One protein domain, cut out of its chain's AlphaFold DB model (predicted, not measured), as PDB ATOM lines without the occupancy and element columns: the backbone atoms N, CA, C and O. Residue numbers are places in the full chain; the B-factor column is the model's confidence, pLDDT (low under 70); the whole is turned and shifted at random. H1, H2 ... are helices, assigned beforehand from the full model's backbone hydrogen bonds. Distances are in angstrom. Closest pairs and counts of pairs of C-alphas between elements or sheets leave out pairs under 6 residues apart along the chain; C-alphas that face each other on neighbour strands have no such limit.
ATOM      1  N   ARG A 330      -1.588  -0.652 -74.040       64.75
ATOM      2  CA  ARG A 330      -1.186   0.753 -74.183       64.75
ATOM      3  C   ARG A 330      -1.947   1.690 -73.237       64.75
ATOM      4  O   ARG A 330      -1.349   2.579 -72.648       64.75
ATOM      5  N   GLU A 331      -3.243   1.462 -73.047       59.66
ATOM      6  CA  GLU A 331      -4.063   2.248 -72.115       59.66
ATOM      7  C   GLU A 331      -3.649   1.985 -70.655       59.66
ATOM      8  O   GLU A 331      -3.678   2.899 -69.838       59.66
ATOM      9  N   ARG A 332      -3.165   0.776 -70.321       60.47
ATOM     10  CA  ARG A 332      -2.550   0.494 -69.006       60.47
ATOM     11  C   ARG A 332      -1.224   1.230 -68.808       60.47
ATOM     12  O   ARG A 332      -0.936   1.653 -67.693       60.47
ATOM     13  N   GLU A 333      -0.415   1.369 -69.855       68.31
ATOM     14  CA  GLU A 333       0.854   2.109 -69.812       68.31
ATOM     15  C   GLU A 333       0.622   3.619 -69.681       68.31
ATOM     16  O   GLU A 333       1.227   4.257 -68.821       68.31
ATOM     17  N   GLU A 334      -0.307   4.176 -70.463       67.12
ATOM     18  CA  GLU A 334      -0.697   5.590 -70.396       67.12
ATOM     19  C   GLU A 334      -1.369   5.920 -69.042       67.12
ATOM     20  O   GLU A 334      -1.014   6.922 -68.417       67.12
ATOM     21  N   ASN A 335      -2.223   5.034 -68.503       64.38
ATOM     22  CA  ASN A 335      -2.781   5.174 -67.149       64.38
ATOM     23  C   ASN A 335      -1.710   5.085 -66.049       64.38
ATOM     24  O   ASN A 335      -1.737   5.890 -65.120       64.38
ATOM     25  N   ARG A 336      -0.750   4.150 -66.141       66.69
ATOM     26  CA  ARG A 336       0.355   4.047 -65.169       66.69
ATOM     27  C   ARG A 336       1.219   5.307 -65.185       66.69
ATOM     28  O   ARG A 336       1.564   5.818 -64.126       66.69
ATOM     29  N   ALA A 337       1.532   5.838 -66.367       69.75
ATOM     30  CA  ALA A 337       2.287   7.080 -66.494       69.75
ATOM     31  C   ALA A 337       1.541   8.274 -65.864       69.75
ATOM     32  O   ALA A 337       2.173   9.095 -65.197       69.75
ATOM     33  N   ALA A 338       0.214   8.345 -66.025       68.12
ATOM     34  CA  ALA A 338      -0.627   9.362 -65.393       68.12
ATOM     35  C   ALA A 338      -0.713   9.200 -63.861       68.12
ATOM     36  O   ALA A 338      -0.621  10.193 -63.140       68.12
ATOM     37  N   GLU A 339      -0.830   7.970 -63.352       68.25
ATOM     38  CA  GLU A 339      -0.788   7.673 -61.914       68.25
ATOM     39  C   GLU A 339       0.569   8.062 -61.302       68.25
ATOM     40  O   GLU A 339       0.620   8.783 -60.303       68.25
ATOM     41  N   GLU A 340       1.681   7.660 -61.924       68.50
ATOM     42  CA  GLU A 340       3.017   8.070 -61.491       68.50
ATOM     43  C   GLU A 340       3.200   9.593 -61.523       68.50
ATOM     44  O   GLU A 340       3.896  10.141 -60.667       68.50
ATOM     45  N   GLU A 341       2.621  10.293 -62.504       68.12
ATOM     46  CA  GLU A 341       2.688  11.753 -62.555       68.12
ATOM     47  C   GLU A 341       1.848  12.397 -61.443       68.12
ATOM     48  O   GLU A 341       2.321  13.330 -60.794       68.12
ATOM     49  N   ALA A 342       0.654  11.872 -61.151       70.06
ATOM     50  CA  ALA A 342      -0.180  12.326 -60.039       70.06
ATOM     51  C   ALA A 342       0.541  12.161 -58.687       70.06
ATOM     52  O   ALA A 342       0.617  13.111 -57.904       70.06
ATOM     53  N   TRP A 343       1.170  11.006 -58.441       74.56
ATOM     54  CA  TRP A 343       2.000  10.794 -57.249       74.56
ATOM     55  C   TRP A 343       3.235  11.708 -57.216       74.56
ATOM     56  O   TRP A 343       3.559  12.252 -56.158       74.56
ATOM     57  N   ARG A 344       3.898  11.953 -58.359       71.38
ATOM     58  CA  ARG A 344       5.015  12.915 -58.462       71.38
ATOM     59  C   ARG A 344       4.580  14.349 -58.134       71.38
ATOM     60  O   ARG A 344       5.307  15.040 -57.419       71.38
ATOM     61  N   ARG A 345       3.405  14.788 -58.604       74.06
ATOM     62  CA  ARG A 345       2.820  16.102 -58.272       74.06
ATOM     63  C   ARG A 345       2.493  16.190 -56.779       74.06
ATOM     64  O   ARG A 345       2.978  17.105 -56.119       74.06
ATOM     65  N   ARG A 346       1.795  15.197 -56.214       78.06
ATOM     66  CA  ARG A 346       1.470  15.153 -54.776       78.06
ATOM     67  C   ARG A 346       2.718  15.190 -53.886       78.06
ATOM     68  O   ARG A 346       2.736  15.926 -52.906       78.06
ATOM     69  N   ALA A 347       3.778  14.461 -54.245       76.75
ATOM     70  CA  ALA A 347       5.050  14.479 -53.516       76.75
ATOM     71  C   ALA A 347       5.763  15.847 -53.585       76.75
ATOM     72  O   ALA A 347       6.388  16.271 -52.612       76.75
ATOM     73  N   MET A 348       5.648  16.566 -54.709       80.38
ATOM     74  CA  MET A 348       6.128  17.948 -54.816       80.38
ATOM     75  C   MET A 348       5.307  18.901 -53.935       80.38
ATOM     76  O   MET A 348       5.889  19.782 -53.302       80.38
ATOM     77  N   VAL A 349       3.985  18.719 -53.850       82.00
ATOM     78  CA  VAL A 349       3.119  19.535 -52.986       82.00
ATOM     79  C   VAL A 349       3.384  19.273 -51.501       82.00
ATOM     80  O   VAL A 349       3.572  20.241 -50.771       82.00
ATOM     81  N   ASP A 350       3.511  18.016 -51.058       82.31
ATOM     82  CA  ASP A 350       3.964  17.666 -49.696       82.31
ATOM     83  C   ASP A 350       5.277  18.382 -49.355       82.31
ATOM     84  O   ASP A 350       5.332  19.149 -48.394       82.31
ATOM     85  N   TYR A 351       6.300  18.243 -50.204       81.44
ATOM     86  CA  TYR A 351       7.577  18.926 -49.996       81.44
ATOM     87  C   TYR A 351       7.421  20.450 -49.846       81.44
ATOM     88  O   TYR A 351       8.013  21.035 -48.936       81.44
ATOM     89  N   VAL A 352       6.616  21.105 -50.693       83.38
ATOM     90  CA  VAL A 352       6.398  22.561 -50.625       83.38
ATOM     91  C   VAL A 352       5.612  22.964 -49.374       83.38
ATOM     92  O   VAL A 352       6.025  23.900 -48.697       83.38
ATOM     93  N   VAL A 353       4.542  22.257 -48.999       85.25
ATOM     94  CA  VAL A 353       3.773  22.547 -47.771       85.25
ATOM     95  C   VAL A 353       4.646  22.357 -46.527       85.25
ATOM     96  O   VAL A 353       4.726  23.238 -45.666       85.25
ATOM     97  N   ARG A 354       5.373  21.238 -46.466       83.12
ATOM     98  CA  ARG A 354       6.260  20.873 -45.356       83.12
ATOM     99  C   ARG A 354       7.445  21.836 -45.193       83.12
ATOM    100  O   ARG A 354       7.943  21.979 -44.082       83.12
ATOM    101  N   THR A 355       7.882  22.508 -46.264       80.94
ATOM    102  CA  THR A 355       8.977  23.502 -46.222       80.94
ATOM    103  C   THR A 355       8.513  24.960 -46.130       80.94
ATOM    104  O   THR A 355       9.252  25.779 -45.590       80.94
ATOM    105  N   ALA A 356       7.309  25.299 -46.605       81.38
ATOM    106  CA  ALA A 356       6.735  26.646 -46.506       81.38
ATOM    107  C   ALA A 356       6.031  26.918 -45.164       81.38
ATOM    108  O   ALA A 356       5.977  28.067 -44.728       81.38
ATOM    109  N   VAL A 357       5.462  25.878 -44.544       83.38
ATOM    110  CA  VAL A 357       4.605  25.980 -43.347       83.38
ATOM    111  C   VAL A 357       4.999  24.965 -42.278       83.38
ATOM    112  O   VAL A 357       5.050  25.304 -41.099       83.38
ATOM    113  N   GLY A 358       5.276  23.724 -42.691       78.81
ATOM    114  CA  GLY A 358       5.319  22.584 -41.778       78.81
ATOM    115  C   GLY A 358       3.916  22.083 -41.410       78.81
ATOM    116  O   GLY A 358       2.903  22.738 -41.671       78.81
ATOM    117  N   TYR A 359       3.854  20.892 -40.821       79.12
ATOM    118  CA  TYR A 359       2.600  20.303 -40.345       79.12
ATOM    119  C   TYR A 359       2.272  20.731 -38.912       79.12
ATOM    120  O   TYR A 359       3.105  21.330 -38.231       79.12
ATOM    121  N   GLY A 360       1.022  20.495 -38.503       65.88
ATOM    122  CA  GLY A 360       0.542  20.807 -37.155       65.88
ATOM    123  C   GLY A 360       1.203  19.935 -36.084       65.88
ATOM    124  O   GLY A 360       2.072  19.115 -36.382       65.88
ATOM    125  N   VAL A 361       0.769  20.089 -34.829       60.66
ATOM    126  CA  VAL A 361       1.341  19.354 -33.681       60.66
ATOM    127  C   VAL A 361       1.249  17.832 -33.869       60.66
ATOM    128  O   VAL A 361       2.177  17.116 -33.497       60.66
ATOM    129  N   ASP A 362       0.193  17.353 -34.532       64.31
ATOM    130  CA  ASP A 362      -0.037  15.931 -34.834       64.31
ATOM    131  C   ASP A 362       0.894  15.363 -35.924       64.31
ATOM    132  O   ASP A 362       0.905  14.159 -36.164       64.31
ATOM    133  N   GLY A 363       1.631  16.213 -36.648       65.75
ATOM    134  CA  GLY A 363       2.444  15.834 -37.811       65.75
ATOM    135  C   GLY A 363       1.660  15.563 -39.106       65.75
ATOM    136  O   GLY A 363       2.266  15.554 -40.178       65.75
ATOM    137  N   GLU A 364       0.338  15.397 -39.029       71.00
ATOM    138  CA  GLU A 364      -0.543  15.135 -40.174       71.00
ATOM    139  C   GLU A 364      -0.846  16.395 -41.018       71.00
ATOM    140  O   GLU A 364      -0.947  17.515 -40.490       71.00
ATOM    141  N   PRO A 365      -1.039  16.246 -42.344       75.94
ATOM    142  CA  PRO A 365      -1.440  17.340 -43.205       75.94
ATOM    143  C   PRO A 365      -2.947  17.606 -43.116       75.94
ATOM    144  O   PRO A 365      -3.773  16.698 -43.137       75.94
ATOM    145  N   ARG A 366      -3.314  18.888 -43.103       76.00
ATOM    146  CA  ARG A 366      -4.704  19.377 -43.066       76.00
ATOM    147  C   ARG A 366      -5.122  20.088 -44.362       76.00
ATOM    148  O   ARG A 366      -6.226  20.614 -44.457       76.00
ATOM    149  N   ALA A 367      -4.237  20.102 -45.360       77.81
ATOM    150  CA  ALA A 367      -4.513  20.573 -46.713       77.81
ATOM    151  C   ALA A 367      -5.380  19.575 -47.504       77.81
ATOM    152  O   ALA A 367      -5.184  18.360 -47.421       77.81
ATOM    153  N   THR A 368      -6.293  20.097 -48.323       75.56
ATOM    154  CA  THR A 368      -7.183  19.310 -49.194       75.56
ATOM    155  C   THR A 368      -6.801  19.426 -50.671       75.56
ATOM    156  O   THR A 368      -6.846  18.440 -51.406       75.56
ATOM    157  N   HIS A 369      -6.338  20.601 -51.108       78.88
ATOM    158  CA  HIS A 369      -6.035  20.900 -52.512       78.88
ATOM    159  C   HIS A 369      -4.630  20.444 -52.953       78.88
ATOM    160  O   HIS A 369      -3.774  21.254 -53.303       78.88
ATOM    161  N   TRP A 370      -4.394  19.130 -52.974       79.88
ATOM    162  CA  TRP A 370      -3.095  18.517 -53.313       79.88
ATOM    163  C   TRP A 370      -2.599  18.716 -54.755       79.88
ATOM    164  O   TRP A 370      -1.463  18.345 -55.046       79.88
ATOM    165  N   ASP A 371      -3.407  19.310 -55.635       75.75
ATOM    166  CA  ASP A 371      -3.018  19.671 -57.005       75.75
ATOM    167  C   ASP A 371      -2.387  21.072 -57.122       75.75
ATOM    168  O   ASP A 371      -1.696  21.347 -58.105       75.75
ATOM    169  N   ASP A 372      -2.585  21.957 -56.133       80.19
ATOM    170  CA  ASP A 372      -2.017  23.312 -56.115       80.19
ATOM    171  C   ASP A 372      -1.154  23.536 -54.853       80.19
ATOM    172  O   ASP A 372      -1.693  23.708 -53.755       80.19
ATOM    173  N   PRO A 373       0.190  23.603 -54.979       81.00
ATOM    174  CA  PRO A 373       1.078  23.849 -53.842       81.00
ATOM    175  C   PRO A 373       0.865  25.201 -53.148       81.00
ATOM    176  O   PRO A 373       1.244  25.339 -51.986       81.00
ATOM    177  N   MET A 374       0.280  26.200 -53.820       87.44
ATOM    178  CA  MET A 374      -0.027  27.498 -53.210       87.44
ATOM    179  C   MET A 374      -1.218  27.366 -52.267       87.44
ATOM    180  O   MET A 374      -1.176  27.836 -51.129       87.44
ATOM    181  N   LEU A 375      -2.271  26.706 -52.752       85.06
ATOM    182  CA  LEU A 375      -3.524  26.523 -52.034       85.06
ATOM    183  C   LEU A 375      -3.356  25.528 -50.884       85.06
ATOM    184  O   LEU A 375      -3.773  25.828 -49.771       85.06
ATOM    185  N   ALA A 376      -2.639  24.420 -51.095       84.81
ATOM    186  CA  ALA A 376      -2.310  23.475 -50.030       84.81
ATOM    187  C   ALA A 376      -1.507  24.130 -48.886       84.81
ATOM    188  O   ALA A 376      -1.806  23.912 -47.710       84.81
ATOM    189  N   ALA A 377      -0.523  24.983 -49.203       86.12
ATOM    190  CA  ALA A 377       0.237  25.713 -48.186       86.12
ATOM    191  C   ALA A 377      -0.631  26.761 -47.467       86.12
ATOM    192  O   ALA A 377      -0.550  26.904 -46.246       86.12
ATOM    193  N   ALA A 378      -1.500  27.465 -48.200       87.88
ATOM    194  CA  ALA A 378      -2.452  28.410 -47.625       87.88
ATOM    195  C   ALA A 378      -3.441  27.731 -46.658       87.88
ATOM    196  O   ALA A 378      -3.683  28.254 -45.570       87.88
ATOM    197  N   GLU A 379      -3.971  26.559 -47.024       89.31
ATOM    198  CA  GLU A 379      -4.867  25.755 -46.185       89.31
ATOM    199  C   GLU A 379      -4.167  25.241 -44.927       89.31
ATOM    200  O   GLU A 379      -4.697  25.418 -43.830       89.31
ATOM    201  N   GLN A 380      -2.956  24.683 -45.053       88.12
ATOM    202  CA  GLN A 380      -2.188  24.215 -43.897       88.12
ATOM    203  C   GLN A 380      -1.895  25.359 -42.916       88.12
ATOM    204  O   GLN A 380      -2.085  25.203 -41.712       88.12
ATOM    205  N   ALA A 381      -1.479  26.528 -43.412       87.19
ATOM    206  CA  ALA A 381      -1.189  27.678 -42.558       87.19
ATOM    207  C   ALA A 381      -2.448  28.246 -41.886       87.19
ATOM    208  O   ALA A 381      -2.402  28.597 -40.708       87.19
ATOM    209  N   ALA A 382      -3.579  28.294 -42.599       88.06
ATOM    210  CA  ALA A 382      -4.858  28.677 -42.010       88.06
ATOM    211  C   ALA A 382      -5.301  27.685 -40.922       88.06
ATOM    212  O   ALA A 382      -5.735  28.113 -39.857       88.06
ATOM    213  N   ALA A 383      -5.172  26.376 -41.163       87.44
ATOM    214  CA  ALA A 383      -5.536  25.337 -40.202       87.44
ATOM    215  C   ALA A 383      -4.657  25.373 -38.940       87.44
ATOM    216  O   ALA A 383      -5.191  25.345 -37.833       87.44
ATOM    217  N   ASN A 384      -3.334  25.497 -39.099       85.38
ATOM    218  CA  ASN A 384      -2.393  25.586 -37.980       85.38
ATOM    219  C   ASN A 384      -2.658  26.834 -37.110       85.38
ATOM    220  O   ASN A 384      -2.585  26.757 -35.887       85.38
ATOM    221  N   VAL A 385      -2.988  27.987 -37.713       87.06
ATOM    222  CA  VAL A 385      -3.274  29.221 -36.953       87.06
ATOM    223  C   VAL A 385      -4.663  29.203 -36.310       87.06
ATOM    224  O   VAL A 385      -4.781  29.592 -35.154       87.06
ATOM    225  N   ARG A 386      -5.694  28.685 -36.992       87.25
ATOM    226  CA  ARG A 386      -7.033  28.495 -36.400       87.25
ATOM    227  C   ARG A 386      -6.994  27.651 -35.130       87.25
ATOM    228  O   ARG A 386      -7.656  27.997 -34.163       87.25
ATOM    229  N   GLU A 387      -6.208  26.580 -35.126       85.44
ATOM    230  CA  GLU A 387      -5.987  25.753 -33.937       85.44
ATOM    231  C   GLU A 387      -5.215  26.498 -32.839       85.44
ATOM    232  O   GLU A 387      -5.588  26.428 -31.673       85.44
ATOM    233  N   ALA A 388      -4.156  27.227 -33.202       84.00
ATOM    234  CA  ALA A 388      -3.290  27.892 -32.232       84.00
ATOM    235  C   ALA A 388      -3.894  29.163 -31.600       84.00
ATOM    236  O   ALA A 388      -3.491  29.525 -30.495       84.00
ATOM    237  N   THR A 389      -4.803  29.870 -32.287       85.44
ATOM    238  CA  THR A 389      -5.324  31.178 -31.828       85.44
ATOM    239  C   THR A 389      -6.833  31.379 -31.970       85.44
ATOM    240  O   THR A 389      -7.364  32.306 -31.363       85.44
ATOM    241  N   GLY A 390      -7.534  30.581 -32.781       85.88
ATOM    242  CA  GLY A 390      -8.951  30.795 -33.112       85.88
ATOM    243  C   GLY A 390      -9.248  32.009 -34.009       85.88
ATOM    244  O   GLY A 390     -10.404  32.210 -34.377       85.88
ATOM    245  N   ASP A 391      -8.244  32.808 -34.389       87.19
ATOM    246  CA  ASP A 391      -8.438  34.050 -35.150       87.19
ATOM    247  C   ASP A 391      -8.417  33.824 -36.675       87.19
ATOM    248  O   ASP A 391      -7.409  33.438 -37.275       87.19
ATOM    249  N   GLU A 392      -9.545  34.128 -37.317       90.06
ATOM    250  CA  GLU A 392      -9.742  34.070 -38.766       90.06
ATOM    251  C   GLU A 392      -8.957  35.131 -39.557       90.06
ATOM    252  O   GLU A 392      -8.601  34.882 -40.714       90.06
ATOM    253  N   ASP A 393      -8.684  36.306 -38.984       87.50
ATOM    254  CA  ASP A 393      -7.922  37.361 -39.657       87.50
ATOM    255  C   ASP A 393      -6.418  37.041 -39.617       87.50
ATOM    256  O   ASP A 393      -5.759  37.080 -40.666       87.50
ATOM    257  N   ALA A 394      -5.885  36.582 -38.474       85.44
ATOM    258  CA  ALA A 394      -4.552  35.978 -38.402       85.44
ATOM    259  C   ALA A 394      -4.415  34.753 -39.322       85.44
ATOM    260  O   ALA A 394      -3.416  34.645 -40.040       85.44
ATOM    261  N   ALA A 395      -5.411  33.859 -39.374       87.94
ATOM    262  CA  ALA A 395      -5.391  32.703 -40.271       87.94
ATOM    263  C   ALA A 395      -5.355  33.121 -41.751       87.94
ATOM    264  O   ALA A 395      -4.567  32.579 -42.532       87.94
ATOM    265  N   ARG A 396      -6.130  34.142 -42.150       86.81
ATOM    266  CA  ARG A 396      -6.088  34.708 -43.511       86.81
ATOM    267  C   ARG A 396      -4.768  35.428 -43.814       86.81
ATOM    268  O   ARG A 396      -4.292  35.355 -44.951       86.81
ATOM    269  N   ALA A 397      -4.135  36.071 -42.833       86.44
ATOM    270  CA  ALA A 397      -2.798  36.648 -42.987       86.44
ATOM    271  C   ALA A 397      -1.712  35.563 -43.144       86.44
ATOM    272  O   ALA A 397      -0.850  35.673 -44.020       86.44
ATOM    273  N   ALA A 398      -1.779  34.490 -42.352       86.50
ATOM    274  CA  ALA A 398      -0.875  33.346 -42.434       86.50
ATOM    275  C   ALA A 398      -1.007  32.604 -43.773       86.50
ATOM    276  O   ALA A 398       0.003  32.364 -44.433       86.50
ATOM    277  N   ALA A 399      -2.235  32.351 -44.233       90.25
ATOM    278  CA  ALA A 399      -2.519  31.744 -45.533       90.25
ATOM    279  C   ALA A 399      -1.866  32.509 -46.702       90.25
ATOM    280  O   ALA A 399      -1.236  31.909 -47.572       90.25
ATOM    281  N   ARG A 400      -1.949  33.849 -46.696       87.31
ATOM    282  CA  ARG A 400      -1.305  34.710 -47.709       87.31
ATOM    283  C   ARG A 400       0.225  34.625 -47.666       87.31
ATOM    284  O   ARG A 400       0.856  34.547 -48.718       87.31
ATOM    285  N   ARG A 401       0.823  34.618 -46.467       85.19
ATOM    286  CA  ARG A 401       2.281  34.462 -46.284       85.19
ATOM    287  C   ARG A 401       2.758  33.087 -46.766       85.19
ATOM    288  O   ARG A 401       3.756  33.009 -47.476       85.19
ATOM    289  N   ALA A 402       2.017  32.028 -46.442       87.25
ATOM    290  CA  ALA A 402       2.311  30.659 -46.854       87.25
ATOM    291  C   ALA A 402       2.226  30.465 -48.374       87.25
ATOM    292  O   ALA A 402       3.154  29.915 -48.962       87.25
ATOM    293  N   ALA A 403       1.184  30.993 -49.027       87.56
ATOM    294  CA  ALA A 403       1.079  30.986 -50.487       87.56
ATOM    295  C   ALA A 403       2.260  31.718 -51.155       87.56
ATOM    296  O   ALA A 403       2.821  31.226 -52.131       87.56
ATOM    297  N   ALA A 404       2.694  32.862 -50.612       85.25
ATOM    298  CA  ALA A 404       3.853  33.593 -51.129       85.25
ATOM    299  C   ALA A 404       5.183  32.833 -50.930       85.25
ATOM    300  O   ALA A 404       6.031  32.825 -51.827       85.25
ATOM    301  N   ALA A 405       5.364  32.158 -49.790       80.81
ATOM    302  CA  ALA A 405       6.527  31.310 -49.527       80.81
ATOM    303  C   ALA A 405       6.556  30.074 -50.445       80.81
ATOM    304  O   ALA A 405       7.582  29.783 -51.065       80.81
ATOM    305  N   ALA A 406       5.414  29.401 -50.614       86.06
ATOM    306  CA  ALA A 406       5.241  28.311 -51.568       86.06
ATOM    307  C   ALA A 406       5.543  28.768 -53.005       86.06
ATOM    308  O   ALA A 406       6.267  28.081 -53.728       86.06
ATOM    309  N   ALA A 407       5.081  29.959 -53.406       82.81
ATOM    310  CA  ALA A 407       5.361  30.525 -54.724       82.81
ATOM    311  C   ALA A 407       6.861  30.742 -54.944       82.81
ATOM    312  O   ALA A 407       7.373  30.438 -56.022       82.81
ATOM    313  N   ALA A 408       7.593  31.223 -53.935       81.12
ATOM    314  CA  ALA A 408       9.045  31.359 -54.018       81.12
ATOM    315  C   ALA A 408       9.744  29.995 -54.193       81.12
ATOM    316  O   ALA A 408      10.648  29.878 -55.022       81.12
ATOM    317  N   LEU A 409       9.294  28.956 -53.480       82.69
ATOM    318  CA  LEU A 409       9.836  27.595 -53.576       82.69
ATOM    319  C   LEU A 409       9.562  26.945 -54.941       82.69
ATOM    320  O   LEU A 409      10.476  26.386 -55.548       82.69
ATOM    321  N   VAL A 410       8.339  27.060 -55.469       82.25
ATOM    322  CA  VAL A 410       7.980  26.512 -56.790       82.25
ATOM    323  C   VAL A 410       8.707  27.250 -57.916       82.25
ATOM    324  O   VAL A 410       9.238  26.605 -58.818       82.25
ATOM    325  N   ASN A 411       8.829  28.581 -57.841       77.44
ATOM    326  CA  ASN A 411       9.620  29.345 -58.811       77.44
ATOM    327  C   ASN A 411      11.126  29.023 -58.730       77.44
ATOM    328  O   ASN A 411      11.801  29.029 -59.760       77.44
ATOM    329  N   ALA A 412      11.658  28.691 -57.548       72.50
ATOM    330  CA  ALA A 412      13.036  28.217 -57.403       72.50
ATOM    331  C   ALA A 412      13.237  26.809 -58.003       72.50
ATOM    332  O   ALA A 412      14.213  26.585 -58.720       72.50
ATOM    333  N   ALA A 413      12.299  25.881 -57.779       62.28
ATOM    334  CA  ALA A 413      12.323  24.534 -58.367       62.28
ATOM    335  C   ALA A 413      12.150  24.549 -59.901       62.28
ATOM    336  O   ALA A 413      12.773  23.752 -60.610       62.28
ATOM    337  N   GLY A 414      11.381  25.515 -60.423       47.69
ATOM    338  CA  GLY A 414      11.222  25.788 -61.857       47.69
ATOM    339  C   GLY A 414      12.538  26.067 -62.598       47.69
ATOM    340  O   GLY A 414      12.596  25.918 -63.817       47.69
ATOM    341  N   GLY A 415      13.625  26.362 -61.874       37.91
ATOM    342  CA  GLY A 415      15.007  26.357 -62.363       37.91
ATOM    343  C   GLY A 415      15.562  24.963 -62.699       37.91
ATOM    344  O   GLY A 415      16.691  24.643 -62.322       37.91
TER     345      GLY A 415
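AT A GLANCE: This is residues 330 to 415 of the 749 residues of an uncharacterized protein of Micromonas commoda (strain RCC299 / NOUM17 / CCMP2709) (UniProt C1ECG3). A helical hairpin, H2 and H3, and the last part of the long helix H1, residues 348 to 356, pack together as a small body, while the other end of H1, residues 330 to 341, sticks out as an arm. H1 meets the hairpin on the half away from its turn, and the link of residues 357 to 372 loops out and folds back to the beginning of H2. The printed part has 86 residues with three named helices, in the order H1, H2, H3, and no named strand; the class is all helix. The whole is only just loose, close to compact, with a radius of gyration of the C-alphas of 14.7 A, and elongated, spanning 52 by 28 by 18 A.

HOW THE PARTS SIT: H1, residues 330 to 356, touches H2, residues 373 to 389, with residues 348 to 356 alone; the closest C-alphas, of Val 353 and Ala 377, are 4.8 A apart. They run the same way at a steep tilt of 42 degrees. H1 touches H3, residues 392 to 413, with residues 352 to 356 alone, closest at the C-alphas of Ala 356 and Ala 406, 5.5 A; they run opposite ways at a steep tilt of 59 degrees. H2 and H3 form a hairpin and touch, closest at the C-alphas of Ala 378 and Ala 399, 3.9 A. Their shallow tilt of 33 degrees, opposite ways, is only just short of steep. In H1, H2 and H3 every O i to N i+4 pair is within hydrogen-bond range.

IN THESE COORDINATES: H1 measures 38.7 A from C-alpha 330 at (-1.186, 0.753, -74.183) to C-alpha 356. H2 measures 24.1 A. H3 measures 31.0 A and ends with C-alpha 413 at (12.323, 24.534, -58.367).

THE WHOLE: The C-alphas of Arg 330 and Thr 389, the two farthest apart, are 52.3 A apart. The printed part has no cut. The link from H1 to H2 is long, that from H2 to H3 tight. The pLDDT is under 70 at residues 330 to 341, 360 to 363 and 413 to 415.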